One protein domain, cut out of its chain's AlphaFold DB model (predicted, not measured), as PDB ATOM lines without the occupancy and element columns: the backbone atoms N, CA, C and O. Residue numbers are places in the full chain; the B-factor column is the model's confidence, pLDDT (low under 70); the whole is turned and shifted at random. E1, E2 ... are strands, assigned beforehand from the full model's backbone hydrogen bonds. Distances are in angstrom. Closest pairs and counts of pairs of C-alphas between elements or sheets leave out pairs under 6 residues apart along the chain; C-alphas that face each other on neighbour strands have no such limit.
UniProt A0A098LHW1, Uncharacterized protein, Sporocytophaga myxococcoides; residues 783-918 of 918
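AT A GLANCE: This is residues 783 to 918 of the 918 residues of an uncharacterized protein of Sporocytophaga myxococcoides (UniProt A0A098LHW1). The domain is one long, twisted ribbon: a single sheet of six strands that zigzag to and fro side by side, with E1 to E4 long and E5 and E6 shorter along one margin. Both faces of the sheet are bare of helices, and at one end of the ribbon the loop between E1 and E2 sticks out with residues 815 to 820. The printed part has 136 residues with no named helix and six named strands, E1 to E6, which lie in chain order across the sheet, all antiparallel; the class is all strand. The whole is extended, with a radius of gyration of the C-alphas of 23.7 A, and spans 78 by 29 by 20 A.

HOW THE PARTS SIT: The sheet is a meander, each strand the antiparallel neighbour of the one before, made of E1, residues 784 to 800, E2, residues 824 to 842, E3, residues 845 to 863, E4, residues 873 to 889, E5, residues 894 to 904, and E6, residues 907 to 917. E2 and E3 form a hairpin at 175 degrees between their directions; N 836 and O 851 are 2.8 A apart, within hydrogen-bond range. E3 bends by 53 degrees at residue 848. E1 and E2 form a hairpin at 179 degrees, with N 794 and O 833 at 2.7 A, and E2 is the neighbour of E3 on one side of E3. On the other side, E3 and E4 form a hairpin at 176 degrees, with N 854 and O 881 at 2.7 A. E4 and E5 form a hairpin at 162 degrees, with N 886 and O 897 at 2.7 A. E5 and E6 form a hairpin at 168 degrees, with N 898 and O 914 at 2.9 A. E1 and E6 are the edge strands, and they are apart.

IN THESE COORDINATES: E1 begins at C-alpha 784 (-57.495, -31.208, 35.717) and measures 51.1 A from first to last C-alpha. E2 is 58.3 A long, E3 56.4 A and E4 51.2 A. E2 begins at C-alpha 824 (-32.537, -51.594, -15.234). E5 is 31.4 A long and E6 29.7 A, ending at C-alpha 917 (-38.693, -42.775, 31.916).

THE WHOLE: The two C-alphas farthest apart, those of Gly 783 and Asn 816, are 78.6 A from each other. The printed part has no cut and ends at residue 918, the chain's last. The link from E1 to E2, residues 801 to 823, is long; E3 to E4 is short, and the other links are tight. The mean pLDDT of the printed part is 73.6, and 48 residues are under 70: residues 803 to 825, 860 to 878, 904 to 908 and 918.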
ATOM      1  N   GLY A 783     -56.649 -29.805  39.933       71.69
ATOM      2  CA  GLY A 783     -57.652 -30.825  39.579       71.69
ATOM      3  C   GLY A 783     -58.081 -30.928  38.103       71.69
ATOM      4  O   GLY A 783     -59.282 -30.944  37.811       71.69
ATOM      5  N   ILE A 784     -57.150 -31.008  37.143       85.00
ATOM      6  CA  ILE A 784     -57.495 -31.208  35.717       85.00
ATOM      7  C   ILE A 784     -57.791 -32.687  35.437       85.00
ATOM      8  O   ILE A 784     -56.988 -33.561  35.744       85.00
ATOM      9  N   THR A 785     -58.918 -32.990  34.789       88.38
ATOM     10  CA  THR A 785     -59.262 -34.350  34.348       88.38
ATOM     11  C   THR A 785     -59.764 -34.383  32.907       88.38
ATOM     12  O   THR A 785     -60.349 -33.416  32.417       88.38
ATOM     13  N   GLY A 786     -59.583 -35.500  32.204       91.25
ATOM     14  CA  GLY A 786     -60.128 -35.648  30.854       91.25
ATOM     15  C   GLY A 786     -59.377 -36.630  29.975       91.25
ATOM     16  O   GLY A 786     -58.725 -37.543  30.471       91.25
ATOM     17  N   THR A 787     -59.476 -36.449  28.661       91.50
ATOM     18  CA  THR A 787     -58.790 -37.276  27.664       91.50
ATOM     19  C   THR A 787     -58.096 -36.428  26.610       91.50
ATOM     20  O   THR A 787     -58.669 -35.464  26.099       91.50
ATOM     21  N   VAL A 788     -56.894 -36.844  26.224       91.06
ATOM     22  CA  VAL A 788     -56.167 -36.338  25.061       91.06
ATOM     23  C   VAL A 788     -55.844 -37.531  24.172       91.06
ATOM     24  O   VAL A 788     -55.206 -38.497  24.605       91.06
ATOM     25  N   THR A 789     -56.285 -37.469  22.920       92.56
ATOM     26  CA  THR A 789     -55.994 -38.494  21.919       92.56
ATOM     27  C   THR A 789     -55.336 -37.869  20.705       92.56
ATOM     28  O   THR A 789     -55.624 -36.729  20.338       92.56
ATOM     29  N   GLY A 790     -54.495 -38.628  20.022       92.50
ATOM     30  CA  GLY A 790     -53.881 -38.160  18.794       92.50
ATOM     31  C   GLY A 790     -53.315 -39.279  17.954       92.50
ATOM     32  O   GLY A 790     -53.127 -40.392  18.431       92.50
ATOM     33  N   ALA A 791     -53.068 -38.968  16.692       91.94
ATOM     34  CA  ALA A 791     -52.347 -39.801  15.756       91.94
ATOM     35  C   ALA A 791     -51.444 -38.922  14.890       91.94
ATOM     36  O   ALA A 791     -51.825 -37.814  14.506       91.94
ATOM     37  N   ILE A 792     -50.252 -39.418  14.592       91.38
ATOM     38  CA  ILE A 792     -49.351 -38.862  13.594       91.38
ATOM     39  C   ILE A 792     -48.944 -39.987  12.658       91.38
ATOM     40  O   ILE A 792     -48.438 -41.005  13.110       91.38
ATOM     41  N   ASP A 793     -49.154 -39.785  11.364       91.56
ATOM     42  CA  ASP A 793     -48.887 -40.765  10.321       91.56
ATOM     43  C   ASP A 793     -48.049 -40.113   9.224       91.56
ATOM     44  O   ASP A 793     -48.464 -39.156   8.574       91.56
ATOM     45  N   TYR A 794     -46.856 -40.635   9.003       90.38
ATOM     46  CA  TYR A 794     -46.028 -40.390   7.839       90.38
ATOM     47  C   TYR A 794     -46.255 -41.495   6.805       90.38
ATOM     48  O   TYR A 794     -46.129 -42.676   7.110       90.38
ATOM     49  N   SER A 795     -46.515 -41.124   5.557       88.62
ATOM     50  CA  SER A 795     -46.562 -42.051   4.431       88.62
ATOM     51  C   SER A 795     -45.820 -41.467   3.240       88.62
ATOM     52  O   SER A 795     -46.113 -40.362   2.770       88.62
ATOM     53  N   LYS A 796     -44.873 -42.231   2.700       85.12
ATOM     54  CA  LYS A 796     -44.176 -41.884   1.467       85.12
ATOM     55  C   LYS A 796     -44.065 -43.092   0.561       85.12
ATOM     56  O   LYS A 796     -43.465 -44.100   0.911       85.12
ATOM     57  N   GLU A 797     -44.582 -42.912  -0.644       84.75
ATOM     58  CA  GLU A 797     -44.377 -43.826  -1.752       84.75
ATOM     59  C   GLU A 797     -43.397 -43.217  -2.749       84.75
ATOM     60  O   GLU A 797     -43.461 -42.024  -3.089       84.75
ATOM     61  N   MET A 798     -42.460 -44.042  -3.193       80.75
ATOM     62  CA  MET A 798     -41.502 -43.727  -4.237       80.75
ATOM     63  C   MET A 798     -41.540 -44.847  -5.263       80.75
ATOM     64  O   MET A 798     -41.397 -46.018  -4.914       80.75
ATOM     65  N   GLN A 799     -41.715 -44.481  -6.528       81.19
ATOM     66  CA  GLN A 799     -41.495 -45.398  -7.634       81.19
ATOM     67  C   GLN A 799     -40.141 -45.107  -8.259       81.19
ATOM     68  O   GLN A 799     -39.829 -43.969  -8.610       81.19
ATOM     69  N   ILE A 800     -39.340 -46.154  -8.370       80.00
ATOM     70  CA  ILE A 800     -38.114 -46.177  -9.145       80.00
ATOM     71  C   ILE A 800     -38.527 -46.718 -10.507       80.00
ATOM     72  O   ILE A 800     -38.831 -47.903 -10.646       80.00
ATOM     73  N   ILE A 801     -38.607 -45.830 -11.489       76.81
ATOM     74  CA  ILE A 801     -38.870 -46.200 -12.877       76.81
ATOM     75  C   ILE A 801     -37.554 -46.490 -13.589       76.81
ATOM     76  O   ILE A 801     -36.500 -45.988 -13.193       76.81
ATOM     77  N   TYR A 802     -37.620 -47.291 -14.650       72.69
ATOM     78  CA  TYR A 802     -36.453 -47.509 -15.490       72.69
ATOM     79  C   TYR A 802     -35.949 -46.184 -16.093       72.69
ATOM     80  O   TYR A 802     -36.749 -45.268 -16.315       72.69
ATOM     81  N   PRO A 803     -34.638 -46.071 -16.379       67.81
ATOM     82  CA  PRO A 803     -34.094 -44.935 -17.117       67.81
ATOM     83  C   PRO A 803     -34.813 -44.737 -18.460       67.81
ATOM     84  O   PRO A 803     -35.239 -45.707 -19.089       67.81
ATOM     85  N   GLU A 804     -34.925 -43.490 -18.925       65.50
ATOM     86  CA  GLU A 804     -35.482 -43.207 -20.253       65.50
ATOM     87  C   GLU A 804     -34.737 -44.013 -21.332       65.50
ATOM     88  O   GLU A 804     -33.508 -44.011 -21.364       65.50
ATOM     89  N   ARG A 805     -35.496 -44.668 -22.228       64.38
ATOM     90  CA  ARG A 805     -35.032 -45.559 -23.322       64.38
ATOM     91  C   ARG A 805     -34.597 -46.978 -22.926       64.38
ATOM     92  O   ARG A 805     -34.216 -47.739 -23.810       64.38
ATOM     93  N   PHE A 806     -34.705 -47.373 -21.658       66.56
ATOM     94  CA  PHE A 806     -34.530 -48.777 -21.272       66.56
ATOM     95  C   PHE A 806     -35.782 -49.605 -21.623       66.56
ATOM     96  O   PHE A 806     -36.856 -49.362 -21.068       66.56
ATOM     97  N   ASP A 807     -35.645 -50.591 -22.517       65.94
ATOM     98  CA  ASP A 807     -36.691 -51.574 -22.833       65.94
ATOM     99  C   ASP A 807     -36.460 -52.876 -22.033       65.94
ATOM    100  O   ASP A 807     -35.510 -53.613 -22.306       65.94
ATOM    101  N   PRO A 808     -37.315 -53.209 -21.046       64.56
ATOM    102  CA  PRO A 808     -37.170 -54.416 -20.233       64.56
ATOM    103  C   PRO A 808     -37.560 -55.718 -20.962       64.56
ATOM    104  O   PRO A 808     -37.551 -56.782 -20.328       64.56
ATOM    105  N   THR A 809     -37.977 -55.658 -22.231       63.38
ATOM    106  CA  THR A 809     -38.516 -56.797 -22.996       63.38
ATOM    107  C   THR A 809     -37.666 -57.223 -24.192       63.38
ATOM    108  O   THR A 809     -37.871 -58.329 -24.692       63.38
ATOM    109  N   ASN A 810     -36.694 -56.415 -24.629       60.16
ATOM    110  CA  ASN A 810     -35.925 -56.684 -25.845       60.16
ATOM    111  C   ASN A 810     -34.431 -56.333 -25.687       60.16
ATOM    112  O   ASN A 810     -34.083 -55.243 -25.247       60.16
ATOM    113  N   CYS A 811     -33.534 -57.248 -26.070       58.78
ATOM    114  CA  CYS A 811     -32.076 -57.111 -25.906       58.78
ATOM    115  C   CYS A 811     -31.374 -56.231 -26.958       58.78
ATOM    116  O   CYS A 811     -30.149 -56.130 -26.936       58.78
ATOM    117  N   VAL A 812     -32.090 -55.642 -27.917       53.50
ATOM    118  CA  VAL A 812     -31.484 -55.197 -29.191       53.50
ATOM    119  C   VAL A 812     -31.102 -53.702 -29.239       53.50
ATOM    120  O   VAL A 812     -30.692 -53.210 -30.283       53.50
ATOM    121  N   THR A 813     -31.135 -52.952 -28.133       50.59
ATOM    122  CA  THR A 813     -30.776 -51.511 -28.154       50.59
ATOM    123  C   THR A 813     -29.780 -51.065 -27.080       50.59
ATOM    124  O   THR A 813     -29.911 -49.970 -26.540       50.59
ATOM    125  N   ALA A 814     -28.756 -51.870 -26.788       47.62
ATOM    126  CA  ALA A 814     -27.547 -51.355 -26.140       47.62
ATOM    127  C   ALA A 814     -26.565 -50.884 -27.228       47.62
ATOM    128  O   ALA A 814     -25.783 -51.673 -27.751       47.62
ATOM    129  N   ASP A 815     -26.661 -49.610 -27.612       48.94
ATOM    130  CA  ASP A 815     -25.632 -48.931 -28.406       48.94
ATOM    131  C   ASP A 815     -24.306 -48.978 -27.629       48.94
ATOM    132  O   ASP A 815     -24.239 -48.649 -26.446       48.94
ATOM    133  N   ASN A 816     -23.244 -49.404 -28.303       49.56
ATOM    134  CA  ASN A 816     -21.893 -49.625 -27.795       49.56
ATOM    135  C   ASN A 816     -21.249 -48.346 -27.214       49.56
ATOM    136  O   ASN A 816     -20.158 -48.413 -26.645       49.56
ATOM    137  N   SER A 817     -21.880 -47.184 -27.400       52.81
ATOM    138  CA  SER A 817     -21.484 -45.895 -26.827       52.81
ATOM    139  C   SER A 817     -22.131 -45.577 -25.468       52.81
ATOM    140  O   SER A 817     -21.717 -44.616 -24.812       52.81
ATOM    141  N   ASP A 818     -23.085 -46.387 -24.989       50.91
ATOM    142  CA  ASP A 818     -23.702 -46.218 -23.670       50.91
ATOM    143  C   ASP A 818     -22.867 -46.923 -22.585       50.91
ATOM    144  O   ASP A 818     -22.857 -48.143 -22.432       50.91
ATOM    145  N   THR A 819     -22.106 -46.138 -21.820       49.19
ATOM    146  CA  THR A 819     -21.181 -46.617 -20.771       49.19
ATOM    147  C   THR A 819     -21.885 -47.093 -19.491       49.19
ATOM    148  O   THR A 819     -21.234 -47.371 -18.480       49.19
ATOM    149  N   ARG A 820     -23.216 -47.216 -19.509       51.12
ATOM    150  CA  ARG A 820     -24.014 -47.776 -18.414       51.12
ATOM    151  C   ARG A 820     -24.340 -49.234 -18.732       51.12
ATOM    152  O   ARG A 820     -25.157 -49.527 -19.592       51.12
ATOM    153  N   LEU A 821     -23.668 -50.143 -18.023       53.28
ATOM    154  CA  LEU A 821     -23.928 -51.591 -17.982       53.28
ATOM    155  C   LEU A 821     -25.437 -51.893 -18.111       53.28
ATOM    156  O   LEU A 821     -26.227 -51.268 -17.411       53.28
ATOM    157  N   GLY A 822     -25.815 -52.837 -18.986       55.62
ATOM    158  CA  GLY A 822     -27.188 -53.150 -19.429       55.62
ATOM    159  C   GLY A 822     -28.153 -53.671 -18.356       55.62
ATOM    160  O   GLY A 822     -28.699 -54.768 -18.481       55.62
ATOM    161  N   PHE A 823     -28.380 -52.878 -17.310       59.50
ATOM    162  CA  PHE A 823     -29.235 -53.201 -16.183       59.50
ATOM    163  C   PHE A 823     -30.222 -52.084 -15.881       59.50
ATOM    164  O   PHE A 823     -29.868 -50.910 -15.780       59.50
ATOM    165  N   GLY A 824     -31.480 -52.474 -15.698       64.56
ATOM    166  CA  GLY A 824     -32.537 -51.594 -15.234       64.56
ATOM    167  C   GLY A 824     -32.894 -51.928 -13.795       64.56
ATOM    168  O   GLY A 824     -33.070 -53.097 -13.442       64.56
ATOM    169  N   ILE A 825     -33.042 -50.896 -12.969       68.62
ATOM    170  CA  ILE A 825     -33.656 -51.022 -11.649       68.62
ATOM    171  C   ILE A 825     -35.061 -50.447 -11.758       68.62
ATOM    172  O   ILE A 825     -35.231 -49.286 -12.123       68.62
ATOM    173  N   HIS A 826     -36.057 -51.264 -11.438       75.31
ATOM    174  CA  HIS A 826     -37.435 -50.827 -11.283       75.31
ATOM    175  C   HIS A 826     -37.942 -51.290  -9.931       75.31
ATOM    176  O   HIS A 826     -37.715 -52.424  -9.506       75.31
ATOM    177  N   GLY A 827     -38.650 -50.423  -9.232       76.88
ATOM    178  CA  GLY A 827     -39.102 -50.778  -7.909       76.88
ATOM    179  C   GLY A 827     -40.077 -49.797  -7.324       76.88
ATOM    180  O   GLY A 827     -40.322 -48.706  -7.832       76.88
ATOM    181  N   TYR A 828     -40.617 -50.217  -6.202       81.38
ATOM    182  CA  TYR A 828     -41.482 -49.416  -5.375       81.38
ATOM    183  C   TYR A 828     -40.968 -49.492  -3.945       81.38
ATOM    184  O   TYR A 828     -40.634 -50.567  -3.441       81.38
ATOM    185  N   PHE A 829     -40.908 -48.334  -3.308       80.44
ATOM    186  CA  PHE A 829     -40.622 -48.191  -1.896       80.44
ATOM    187  C   PHE A 829     -41.803 -47.481  -1.238       80.44
ATOM    188  O   PHE A 829     -42.129 -46.349  -1.600       80.44
ATOM    189  N   SER A 830     -42.421 -48.154  -0.271       79.94
ATOM    190  CA  SER A 830     -43.404 -47.603   0.654       79.94
ATOM    191  C   SER A 830     -42.802 -47.545   2.037       79.94
ATOM    192  O   SER A 830     -42.340 -48.563   2.552       79.94
ATOM    193  N   LEU A 831     -42.877 -46.382   2.666       82.31
ATOM    194  CA  LEU A 831     -42.660 -46.259   4.096       82.31
ATOM    195  C   LEU A 831     -43.881 -45.606   4.719       82.31
ATOM    196  O   LEU A 831     -44.207 -44.460   4.396       82.31
ATOM    197  N   LYS A 832     -44.526 -46.342   5.620       85.25
ATOM    198  CA  LYS A 832     -45.581 -45.857   6.500       85.25
ATOM    199  C   LYS A 832     -45.069 -45.936   7.928       85.25
ATOM    200  O   LYS A 832     -44.710 -47.003   8.403       85.25
ATOM    201  N   MET A 833     -44.989 -44.802   8.596       83.88
ATOM    202  CA  MET A 833     -44.641 -44.721  10.008       83.88
ATOM    203  C   MET A 833     -45.770 -43.990  10.688       83.88
ATOM    204  O   MET A 833     -46.175 -42.943  10.202       83.88
ATOM    205  N   GLY A 834     -46.238 -44.471  11.817       86.19
ATOM    206  CA  GLY A 834     -47.228 -43.736  12.557       86.19
ATOM    207  C   GLY A 834     -47.280 -44.128  14.011       86.19
ATOM    208  O   GLY A 834     -46.708 -45.118  14.467       86.19
ATOM    209  N   GLY A 835     -47.965 -43.297  14.766       86.38
ATOM    210  CA  GLY A 835     -48.218 -43.534  16.166       86.38
ATOM    211  C   GLY A 835     -49.526 -42.889  16.549       86.38
ATOM    212  O   GLY A 835     -49.866 -41.821  16.048       86.38
ATOM    213  N   SER A 836     -50.258 -43.538  17.440       89.31
ATOM    214  CA  SER A 836     -51.441 -42.966  18.058       89.31
ATOM    215  C   SER A 836     -51.333 -43.065  19.564       89.31
ATOM    216  O   SER A 836     -50.672 -43.948  20.093       89.31
ATOM    217  N   PHE A 837     -51.972 -42.152  20.269       88.12
ATOM    218  CA  PHE A 837     -52.063 -42.198  21.712       88.12
ATOM    219  C   PHE A 837     -53.496 -41.927  22.134       88.12
ATOM    220  O   PHE A 837     -54.218 -41.140  21.515       88.12
ATOM    221  N   ASN A 838     -53.903 -42.597  23.201       89.50
ATOM    222  CA  ASN A 838     -55.158 -42.363  23.885       89.50
ATOM    223  C   ASN A 838     -54.855 -42.289  25.376       89.50
ATOM    224  O   ASN A 838     -54.520 -43.299  25.998       89.50
ATOM    225  N   THR A 839     -54.899 -41.074  25.913       88.19
ATOM    226  CA  THR A 839     -54.415 -40.767  27.256       88.19
ATOM    227  C   THR A 839     -55.510 -40.099  28.061       88.19
ATOM    228  O   THR A 839     -56.211 -39.218  27.566       88.19
ATOM    229  N   GLN A 840     -55.672 -40.542  29.296       86.94
ATOM    230  CA  GLN A 840     -56.437 -39.866  30.324       86.94
ATOM    231  C   GLN A 840     -55.521 -38.894  31.065       86.94
ATOM    232  O   GLN A 840     -54.348 -39.186  31.292       86.94
ATOM    233  N   VAL A 841     -56.076 -37.744  31.421       86.44
ATOM    234  CA  VAL A 841     -55.454 -36.739  32.280       86.44
ATOM    235  C   VAL A 841     -56.167 -36.790  33.620       86.44
ATOM    236  O   VAL A 841     -57.401 -36.865  33.654       86.44
ATOM    237  N   ASN A 842     -55.403 -36.752  34.703       80.38
ATOM    238  CA  ASN A 842     -55.891 -36.561  36.063       80.38
ATOM    239  C   ASN A 842     -54.969 -35.576  36.810       80.38
ATOM    240  O   ASN A 842     -53.995 -35.082  36.239       80.38
ATOM    241  N   SER A 843     -55.268 -35.303  38.082       72.44
ATOM    242  CA  SER A 843     -54.479 -34.403  38.938       72.44
ATOM    243  C   SER A 843     -53.033 -34.860  39.165       72.44
ATOM    244  O   SER A 843     -52.202 -34.072  39.598       72.44
ATOM    245  N   GLU A 844     -52.717 -36.125  38.884       71.50
ATOM    246  CA  GLU A 844     -51.398 -36.723  39.107       71.50
ATOM    247  C   GLU A 844     -50.567 -36.822  37.813       71.50
ATOM    248  O   GLU A 844     -49.353 -36.973  37.881       71.50
ATOM    249  N   GLY A 845     -51.172 -36.709  36.625       75.31
ATOM    250  CA  GLY A 845     -50.460 -36.743  35.345       75.31
ATOM    251  C   GLY A 845     -51.241 -37.424  34.220       75.31
ATOM    252  O   GLY A 845     -52.471 -37.372  34.159       75.31
ATOM    253  N   PHE A 846     -50.514 -38.049  33.287       79.81
ATOM    254  CA  PHE A 846     -51.100 -38.763  32.153       79.81
ATOM    255  C   PHE A 846     -51.039 -40.283  32.340       79.81
ATOM    256  O   PHE A 846     -49.985 -40.846  32.638       79.81
ATOM    257  N   THR A 847     -52.145 -40.964  32.052       80.94
ATOM    258  CA  THR A 847     -52.228 -42.434  32.028       80.94
ATOM    259  C   THR A 847     -52.895 -42.904  30.743       80.94
ATOM    260  O   THR A 847     -53.932 -42.360  30.369       80.94
ATOM    261  N   GLY A 848     -52.367 -43.906  30.043       83.19
ATOM    262  CA  GLY A 848     -53.019 -44.395  28.823       83.19
ATOM    263  C   GLY A 848     -52.155 -45.285  27.945       83.19
ATOM    264  O   GLY A 848     -51.168 -45.845  28.400       83.19
ATOM    265  N   ILE A 849     -52.531 -45.419  26.674       81.25
ATOM    266  CA  ILE A 849     -51.846 -46.296  25.715       81.25
ATOM    267  C   ILE A 849     -51.313 -45.462  24.554       81.25
ATOM    268  O   ILE A 849     -52.057 -44.700  23.932       81.25
ATOM    269  N   ILE A 850     -50.036 -45.649  24.236       82.19
ATOM    270  CA  ILE A 850     -49.381 -45.183  23.016       82.19
ATOM    271  C   ILE A 850     -49.156 -46.395  22.114       82.19
ATOM    272  O   ILE A 850     -48.455 -47.330  22.477       82.19
ATOM    273  N   LYS A 851     -49.736 -46.370  20.921       83.56
ATOM    274  CA  LYS A 851     -49.510 -47.355  19.867       83.56
ATOM    275  C   LYS A 851     -48.544 -46.791  18.850       83.56
ATOM    276  O   LYS A 851     -48.698 -45.649  18.422       83.56
ATOM    277  N   THR A 852     -47.599 -47.594  18.403       80.19
ATOM    278  CA  THR A 852     -46.663 -47.234  17.337       80.19
ATOM    279  C   THR A 852     -46.674 -48.310  16.272       80.19
ATOM    280  O   THR A 852     -46.719 -49.492  16.603       80.19
ATOM    281  N   HIS A 853     -46.614 -47.900  15.011       80.12
ATOM    282  CA  HIS A 853     -46.472 -48.798  13.878       80.12
ATOM    283  C   HIS A 853     -45.459 -48.226  12.884       80.12
ATOM    284  O   HIS A 853     -45.438 -47.031  12.587       80.12
ATOM    285  N   VAL A 854     -44.609 -49.076  12.334       76.50
ATOM    286  CA  VAL A 854     -43.716 -48.757  11.224       76.50
ATOM    287  C   VAL A 854     -43.814 -49.905  10.244       76.50
ATOM    288  O   VAL A 854     -43.339 -50.997  10.520       76.50
ATOM    289  N   ASN A 855     -44.410 -49.649   9.091       78.12
ATOM    290  CA  ASN A 855     -44.558 -50.601   8.008       78.12
ATOM    291  C   ASN A 855     -43.788 -50.087   6.787       78.12
ATOM    292  O   ASN A 855     -44.148 -49.085   6.163       78.12
ATOM    293  N   GLY A 856     -42.687 -50.754   6.471       74.50
ATOM    294  CA  GLY A 856     -41.855 -50.483   5.312       74.50
ATOM    295  C   GLY A 856     -41.925 -51.649   4.341       74.50
ATOM    296  O   GLY A 856     -41.424 -52.730   4.636       74.50
ATOM    297  N   ILE A 857     -42.487 -51.417   3.157       73.25
ATOM    298  CA  ILE A 857     -42.495 -52.401   2.075       73.25
ATOM    299  C   ILE A 857     -41.617 -51.860   0.966       73.25
ATOM    300  O   ILE A 857     -41.916 -50.831   0.358       73.25
ATOM    301  N   SER A 858     -40.555 -52.586   0.652       72.62
ATOM    302  CA  SER A 858     -39.771 -52.322  -0.543       72.62
ATOM    303  C   SER A 858     -39.788 -53.540  -1.450       72.62
ATOM    304  O   SER A 858     -39.597 -54.681  -1.025       72.62
ATOM    305  N   ARG A 859     -40.033 -53.290  -2.731       72.56
ATOM    306  CA  ARG A 859     -39.892 -54.284  -3.783       72.56
ATOM    307  C   ARG A 859     -39.004 -53.691  -4.848       72.56
ATOM    308  O   ARG A 859     -39.399 -52.761  -5.548       72.56
ATOM    309  N   VAL A 860     -37.807 -54.239  -4.959       69.25
ATOM    310  CA  VAL A 860     -36.850 -53.856  -5.988       69.25
ATOM    311  C   VAL A 860     -36.697 -55.041  -6.923       69.25
ATOM    312  O   VAL A 860     -36.361 -56.148  -6.504       69.25
ATOM    313  N   SER A 861     -36.994 -54.800  -8.192       67.19
ATOM    314  CA  SER A 861     -36.739 -55.730  -9.277       67.19
ATOM    315  C   SER A 861     -35.554 -55.206 -10.063       67.19
ATOM    316  O   SER A 861     -35.577 -54.090 -10.588       67.19
ATOM    317  N   VAL A 862     -34.507 -56.012 -10.138       65.38
ATOM    318  CA  VAL A 862     -33.382 -55.731 -11.024       65.38
ATOM    319  C   VAL A 862     -33.535 -56.639 -12.229       65.38
ATOM    320  O   VAL A 862     -33.619 -57.859 -12.070       65.38
ATOM    321  N   LYS A 863     -33.597 -56.045 -13.423       64.00
ATOM    322  CA  LYS A 863     -33.748 -56.793 -14.671       64.00
ATOM    323  C   LYS A 863     -32.548 -56.573 -15.581       64.00
ATOM    324  O   LYS A 863     -32.169 -55.436 -15.868       64.00
ATOM    325  N   TRP A 864     -31.968 -57.687 -16.020       64.62
ATOM    326  CA  TRP A 864     -30.862 -57.766 -16.973       64.62
ATOM    327  C   TRP A 864     -31.332 -58.555 -18.198       64.62
ATOM    328  O   TRP A 864     -31.488 -59.771 -18.098       64.62
ATOM    329  N   PRO A 865     -31.550 -57.916 -19.355       58.16
ATOM    330  CA  PRO A 865     -31.989 -58.630 -20.552       58.16
ATOM    331  C   PRO A 865     -30.945 -59.642 -21.081       58.16
ATOM    332  O   PRO A 865     -31.314 -60.648 -21.678       58.16
ATOM    333  N   CYS A 866     -29.643 -59.425 -20.834       57.38
ATOM    334  CA  CYS A 866     -28.562 -60.072 -21.601       57.38
ATOM    335  C   CYS A 866     -27.760 -61.184 -20.885       57.38
ATOM    336  O   CYS A 866     -26.808 -61.695 -21.475       57.38
ATOM    337  N   ILE A 867     -28.082 -61.575 -19.641       54.88
ATOM    338  CA  ILE A 867     -27.361 -62.644 -18.910       54.88
ATOM    339  C   ILE A 867     -28.361 -63.617 -18.267       54.88
ATOM    340  O   ILE A 867     -29.172 -63.236 -17.429       54.88
ATOM    341  N   ALA A 868     -28.285 -64.894 -18.651       51.28
ATOM    342  CA  ALA A 868     -29.274 -65.947 -18.383       51.28
ATOM    343  C   ALA A 868     -29.332 -66.483 -16.932       51.28
ATOM    344  O   ALA A 868     -29.854 -67.574 -16.710       51.28
ATOM    345  N   THR A 869     -28.808 -65.770 -15.932       53.72
ATOM    346  CA  THR A 869     -28.731 -66.291 -14.552       53.72
ATOM    347  C   THR A 869     -29.806 -65.762 -13.602       53.72
ATOM    348  O   THR A 869     -29.987 -66.347 -12.538       53.72
ATOM    349  N   CYS A 870     -30.578 -64.730 -13.966       54.88
ATOM    350  CA  CYS A 870     -31.775 -64.344 -13.211       54.88
ATOM    351  C   CYS A 870     -32.758 -63.540 -14.079       54.88
ATOM    352  O   CYS A 870     -32.535 -62.361 -14.336       54.88
ATOM    353  N   VAL A 871     -33.846 -64.174 -14.537       53.34
ATOM    354  CA  VAL A 871     -34.812 -63.558 -15.475       53.34
ATOM    355  C   VAL A 871     -35.746 -62.538 -14.799       53.34
ATOM    356  O   VAL A 871     -36.281 -61.682 -15.490       53.34
ATOM    357  N   ASP A 872     -35.862 -62.535 -13.467       56.75
ATOM    358  CA  ASP A 872     -36.455 -61.449 -12.667       56.75
ATOM    359  C   ASP A 872     -35.991 -61.590 -11.204       56.75
ATOM    360  O   ASP A 872     -36.581 -62.320 -10.404       56.75
ATOM    361  N   CYS A 873     -34.901 -60.913 -10.830       61.78
ATOM    362  CA  CYS A 873     -34.417 -60.905  -9.447       61.78
ATOM    363  C   CYS A 873     -35.236 -59.901  -8.633       61.78
ATOM    364  O   CYS A 873     -34.853 -58.744  -8.445       61.78
ATOM    365  N   VAL A 874     -36.402 -60.352  -8.174       60.31
ATOM    366  CA  VAL A 874     -37.275 -59.578  -7.293       60.31
ATOM    367  C   VAL A 874     -36.852 -59.818  -5.847       60.31
ATOM    368  O   VAL A 874     -37.163 -60.854  -5.262       60.31
ATOM    369  N   ARG A 875     -36.191 -58.834  -5.235       66.69
ATOM    370  CA  ARG A 875     -36.037 -58.772  -3.776       66.69
ATOM    371  C   ARG A 875     -37.206 -57.970  -3.225       66.69
ATOM    372  O   ARG A 875     -37.330 -56.771  -3.479       66.69
ATOM    373  N   SER A 876     -38.071 -58.647  -2.483       63.41
ATOM    374  CA  SER A 876     -39.071 -57.982  -1.651       63.41
ATOM    375  C   SER A 876     -38.582 -58.050  -0.216       63.41
ATOM    376  O   SER A 876     -38.310 -59.140   0.276       63.41
ATOM    377  N   SER A 877     -38.454 -56.904   0.440       67.69
ATOM    378  CA  SER A 877     -38.272 -56.857   1.885       67.69
ATOM    379  C   SER A 877     -39.454 -56.113   2.480       67.69
ATOM    380  O   SER A 877     -39.832 -55.030   2.028       67.69
ATOM    381  N   ASN A 878     -40.075 -56.748   3.462       69.50
ATOM    382  CA  ASN A 878     -41.053 -56.113   4.320       69.50
ATOM    383  C   ASN A 878     -40.423 -56.027   5.703       69.50
ATOM    384  O   ASN A 878     -39.842 -57.012   6.164       69.50
ATOM    385  N   VAL A 879     -40.511 -54.861   6.325       71.25
ATOM    386  CA  VAL A 879     -40.152 -54.639   7.719       71.25
ATOM    387  C   VAL A 879     -41.368 -54.018   8.370       71.25
ATOM    388  O   VAL A 879     -41.807 -52.940   7.976       71.25
ATOM    389  N   ASN A 880     -41.911 -54.705   9.359       73.44
ATOM    390  CA  ASN A 880     -43.061 -54.253  10.104       73.44
ATOM    391  C   ASN A 880     -42.729 -54.281  11.599       73.44
ATOM    392  O   ASN A 880     -42.364 -55.324  12.146       73.44
ATOM    393  N   VAL A 881     -42.802 -53.116  12.231       76.12
ATOM    394  CA  VAL A 881     -42.588 -52.916  13.661       76.12
ATOM    395  C   VAL A 881     -43.884 -52.393  14.243       76.12
ATOM    396  O   VAL A 881     -44.266 -51.266  13.951       76.12
ATOM    397  N   ASP A 882     -44.537 -53.190  15.073       77.00
ATOM    398  CA  ASP A 882     -45.764 -52.801  15.761       77.00
ATOM    399  C   ASP A 882     -45.559 -52.920  17.263       77.00
ATOM    400  O   ASP A 882     -44.898 -53.842  17.740       77.00
ATOM    401  N   GLY A 883     -46.144 -52.018  18.036       77.81
ATOM    402  CA  GLY A 883     -46.123 -52.168  19.479       77.81
ATOM    403  C   GLY A 883     -47.052 -51.220  20.201       77.81
ATOM    404  O   GLY A 883     -47.247 -50.073  19.791       77.81
ATOM    405  N   ASP A 884     -47.583 -51.730  21.305       80.31
ATOM    406  CA  ASP A 884     -48.401 -50.993  22.249       80.31
ATOM    407  C   ASP A 884     -47.550 -50.737  23.501       80.31
ATOM    408  O   ASP A 884     -46.907 -51.640  24.048       80.31
ATOM    409  N   MET A 885     -47.519 -49.482  23.935       79.75
ATOM    410  CA  MET A 885     -46.803 -49.021  25.114       79.75
ATOM    411  C   MET A 885     -47.780 -48.344  26.070       79.75
ATOM    412  O   MET A 885     -48.483 -47.404  25.710       79.75
ATOM    413  N   GLU A 886     -47.825 -48.825  27.299       82.06
ATOM    414  CA  GLU A 886     -48.600 -48.250  28.385       82.06
ATOM    415  C   GLU A 886     -47.837 -47.083  29.013       82.06
ATOM    416  O   GLU A 886     -46.653 -47.184  29.337       82.06
ATOM    417  N   MET A 887     -48.525 -45.964  29.177       81.62
ATOM    418  CA  MET A 887     -48.037 -44.763  29.828       81.62
ATOM    419  C   MET A 887     -48.672 -44.647  31.214       81.62
ATOM    420  O   MET A 887     -49.892 -44.735  31.351       81.62
ATOM    421  N   SER A 888     -47.843 -44.426  32.228       80.56
ATOM    422  CA  SER A 888     -48.241 -44.292  33.633       80.56
ATOM    423  C   SER A 888     -47.368 -43.253  34.338       80.56
ATOM    424  O   SER A 888     -46.261 -42.973  33.882       80.56
ATOM    425  N   TYR A 889     -47.838 -42.693  35.451       78.50
ATOM    426  CA  TYR A 889     -47.061 -41.790  36.302       78.50
ATOM    427  C   TYR A 889     -46.711 -42.489  37.619       78.50
ATOM    428  O   TYR A 889     -47.575 -43.127  38.216       78.50
ATOM    429  N   ASP A 890     -45.449 -42.411  38.057       79.56
ATOM    430  CA  ASP A 890     -44.970 -43.091  39.276       79.56
ATOM    431  C   ASP A 890     -44.796 -42.167  40.495       79.56
ATOM    432  O   ASP A 890     -44.255 -42.597  41.512       79.56
ATOM    433  N   GLY A 891     -45.251 -40.912  40.406       71.00
ATOM    434  CA  GLY A 891     -45.050 -39.889  41.439       71.00
ATOM    435  C   GLY A 891     -43.831 -38.991  41.202       71.00
ATOM    436  O   GLY A 891     -43.621 -38.035  41.945       71.00
ATOM    437  N   SER A 892     -42.994 -39.278  40.199       78.81
ATOM    438  CA  SER A 892     -41.840 -38.431  39.848       78.81
ATOM    439  C   SER A 892     -41.568 -38.355  38.347       78.81
ATOM    440  O   SER A 892     -41.155 -37.302  37.869       78.81
ATOM    441  N   PHE A 893     -41.823 -39.434  37.601       74.00
ATOM    442  CA  PHE A 893     -41.576 -39.522  36.161       74.00
ATOM    443  C   PHE A 893     -42.791 -40.080  35.421       74.00
ATOM    444  O   PHE A 893     -43.570 -40.873  35.961       74.00
ATOM    445  N   THR A 894     -42.919 -39.721  34.144       75.69
ATOM    446  CA  THR A 894     -43.836 -40.437  33.246       75.69
ATOM    447  C   THR A 894     -43.115 -41.679  32.738       75.69
ATOM    448  O   THR A 894     -42.089 -41.583  32.062       75.69
ATOM    449  N   ILE A 895     -43.633 -42.862  33.067       80.88
ATOM    450  CA  ILE A 895     -43.091 -44.129  32.590       80.88
ATOM    451  C   ILE A 895     -43.896 -44.634  31.400       80.88
ATOM    452  O   ILE A 895     -45.105 -44.839  31.491       80.88
ATOM    453  N   LEU A 896     -43.190 -44.932  30.316       80.56
ATOM    454  CA  LEU A 896     -43.705 -45.640  29.158       80.56
ATOM    455  C   LEU A 896     -43.158 -47.075  29.157       80.56
ATOM    456  O   LEU A 896     -41.942 -47.257  29.100       80.56
ATOM    457  N   LYS A 897     -44.016 -48.096  29.235       84.56
ATOM    458  CA  LYS A 897     -43.623 -49.517  29.241       84.56
ATOM    459  C   LYS A 897     -44.397 -50.301  28.193       84.56
ATOM    460  O   LYS A 897     -45.609 -50.173  28.111       84.56
ATOM    461  N   GLY A 898     -43.743 -51.163  27.430       82.62
ATOM    462  CA  GLY A 898     -44.442 -51.999  26.455       82.62
ATOM    463  C   GLY A 898     -43.527 -52.960  25.729       82.62
ATOM    464  O   GLY A 898     -42.363 -53.115  26.092       82.62
ATOM    465  N   HIS A 899     -44.059 -53.593  24.690       79.12
ATOM    466  CA  HIS A 899     -43.302 -54.479  23.816       79.12
ATOM    467  C   HIS A 899     -43.391 -53.980  22.375       79.12
ATOM    468  O   HIS A 899     -44.487 -53.720  21.879       79.12
ATOM    469  N   LEU A 900     -42.248 -53.887  21.695       78.25
ATOM    470  CA  LEU A 900     -42.211 -53.721  20.242       78.25
ATOM    471  C   LEU A 900     -41.982 -55.084  19.595       78.25
ATOM    472  O   LEU A 900     -41.061 -55.812  19.970       78.25
ATOM    473  N   LYS A 901     -42.828 -55.420  18.629       80.88
ATOM    474  CA  LYS A 901     -42.779 -56.633  17.821       80.88
ATOM    475  C   LYS A 901     -42.205 -56.290  16.452       80.88
ATOM    476  O   LYS A 901     -42.769 -55.477  15.725       80.88
ATOM    477  N   PHE A 902     -41.097 -56.930  16.106       77.38
ATOM    478  CA  PHE A 902     -40.412 -56.799  14.826       77.38
ATOM    479  C   PHE A 902     -40.741 -58.022  13.965       77.38
ATOM    480  O   PHE A 902     -40.595 -59.161  14.404       77.38
ATOM    481  N   THR A 903     -41.197 -57.793  12.737       74.62
ATOM    482  CA  THR A 903     -41.527 -58.839  11.757       74.62
ATOM    483  C   THR A 903     -40.969 -58.459  10.390       74.62
ATOM    484  O   THR A 903     -41.046 -57.298   9.988       74.62
ATOM    485  N   GLY A 904     -40.396 -59.413   9.653       69.81
ATOM    486  CA  GLY A 904     -39.872 -59.142   8.316       69.81
ATOM    487  C   GLY A 904     -39.666 -60.388   7.462       69.81
ATOM    488  O   GLY A 904     -39.721 -61.503   7.961       69.81
ATOM    489  N   ALA A 905     -39.452 -60.193   6.157       62.06
ATOM    490  CA  ALA A 905     -39.422 -61.283   5.169       62.06
ATOM    491  C   ALA A 905     -38.298 -62.321   5.388       62.06
ATOM    492  O   ALA A 905     -38.458 -63.465   4.974       62.06
ATOM    493  N   ASP A 906     -37.207 -61.928   6.057       62.72
ATOM    494  CA  ASP A 906     -35.996 -62.741   6.255       62.72
ATOM    495  C   ASP A 906     -35.655 -62.978   7.753       62.72
ATOM    496  O   ASP A 906     -34.557 -63.435   8.065       62.72
ATOM    497  N   HIS A 907     -36.563 -62.666   8.695       59.41
ATOM    498  CA  HIS A 907     -36.328 -62.799  10.147       59.41
ATOM    499  C   HIS A 907     -37.530 -63.401  10.899       59.41
ATOM    500  O   HIS A 907     -38.677 -63.062  10.607       59.41
ATOM    501  N   GLU A 908     -37.259 -64.261  11.892       62.41
ATOM    502  CA  GLU A 908     -38.265 -64.749  12.849       62.41
ATOM    503  C   GLU A 908     -38.839 -63.589  13.680       62.41
ATOM    504  O   GLU A 908     -38.152 -62.611  13.971       62.41
ATOM    505  N   GLU A 909     -40.119 -63.690  14.036       72.31
ATOM    506  CA  GLU A 909     -40.824 -62.690  14.839       72.31
ATOM    507  C   GLU A 909     -40.130 -62.476  16.197       72.31
ATOM    508  O   GLU A 909     -40.044 -63.398  17.006       72.31
ATOM    509  N   GLU A 910     -39.667 -61.251  16.470       76.00
ATOM    510  CA  GLU A 910     -38.951 -60.912  17.706       76.00
ATOM    511  C   GLU A 910     -39.710 -59.830  18.491       76.00
ATOM    512  O   GLU A 910     -40.015 -58.759  17.965       76.00
ATOM    513  N   SER A 911     -40.017 -60.089  19.767       78.94
ATOM    514  CA  SER A 911     -40.658 -59.124  20.672       78.94
ATOM    515  C   SER A 911     -39.669 -58.646  21.734       78.94
ATOM    516  O   SER A 911     -39.114 -59.462  22.472       78.94
ATOM    517  N   ARG A 912     -39.456 -57.328  21.841       79.31
ATOM    518  CA  ARG A 912     -38.540 -56.728  22.826       79.31
ATOM    519  C   ARG A 912     -39.272 -55.810  23.807       79.31
ATOM    520  O   ARG A 912     -39.998 -54.924  23.351       79.31
ATOM    521  N   PRO A 913     -39.065 -55.972  25.128       81.31
ATOM    522  CA  PRO A 913     -39.599 -55.044  26.114       81.31
ATOM    523  C   PRO A 913     -38.864 -53.701  26.046       81.31
ATOM    524  O   PRO A 913     -37.641 -53.652  25.904       81.31
ATOM    525  N   ILE A 914     -39.610 -52.610  26.194       79.31
ATOM    526  CA  ILE A 914     -39.100 -51.241  26.273       79.31
ATOM    527  C   ILE A 914     -39.673 -50.580  27.521       79.31
ATOM    528  O   ILE A 914     -40.871 -50.663  27.782       79.31
ATOM    529  N   VAL A 915     -38.806 -49.907  28.280       81.81
ATOM    530  CA  VAL A 915     -39.179 -49.040  29.401       81.81
ATOM    531  C   VAL A 915     -38.444 -47.716  29.238       81.81
ATOM    532  O   VAL A 915     -37.217 -47.686  29.285       81.81
ATOM    533  N   LEU A 916     -39.188 -46.630  29.055       77.75
ATOM    534  CA  LEU A 916     -38.666 -45.267  28.999       77.75
ATOM    535  C   LEU A 916     -39.193 -44.493  30.209       77.75
ATOM    536  O   LEU A 916     -40.369 -44.606  30.550       77.75
ATOM    537  N   LYS A 917     -38.322 -43.722  30.860       79.00
ATOM    538  CA  LYS A 917     -38.693 -42.775  31.916       79.00
ATOM    539  C   LYS A 917     -38.401 -41.367  31.410       79.00
ATOM    540  O   LYS A 917     -37.266 -41.113  31.004       79.00
ATOM    541  N   PHE A 918     -39.424 -40.521  31.408       69.31
ATOM    542  CA  PHE A 918     -39.361 -39.119  30.998       69.31
ATOM    543  C   PHE A 918     -39.482 -38.202  32.203       69.31
ATOM    544  O   PHE A 918     -40.357 -38.484  33.061       69.31
TER     545      PHE A 918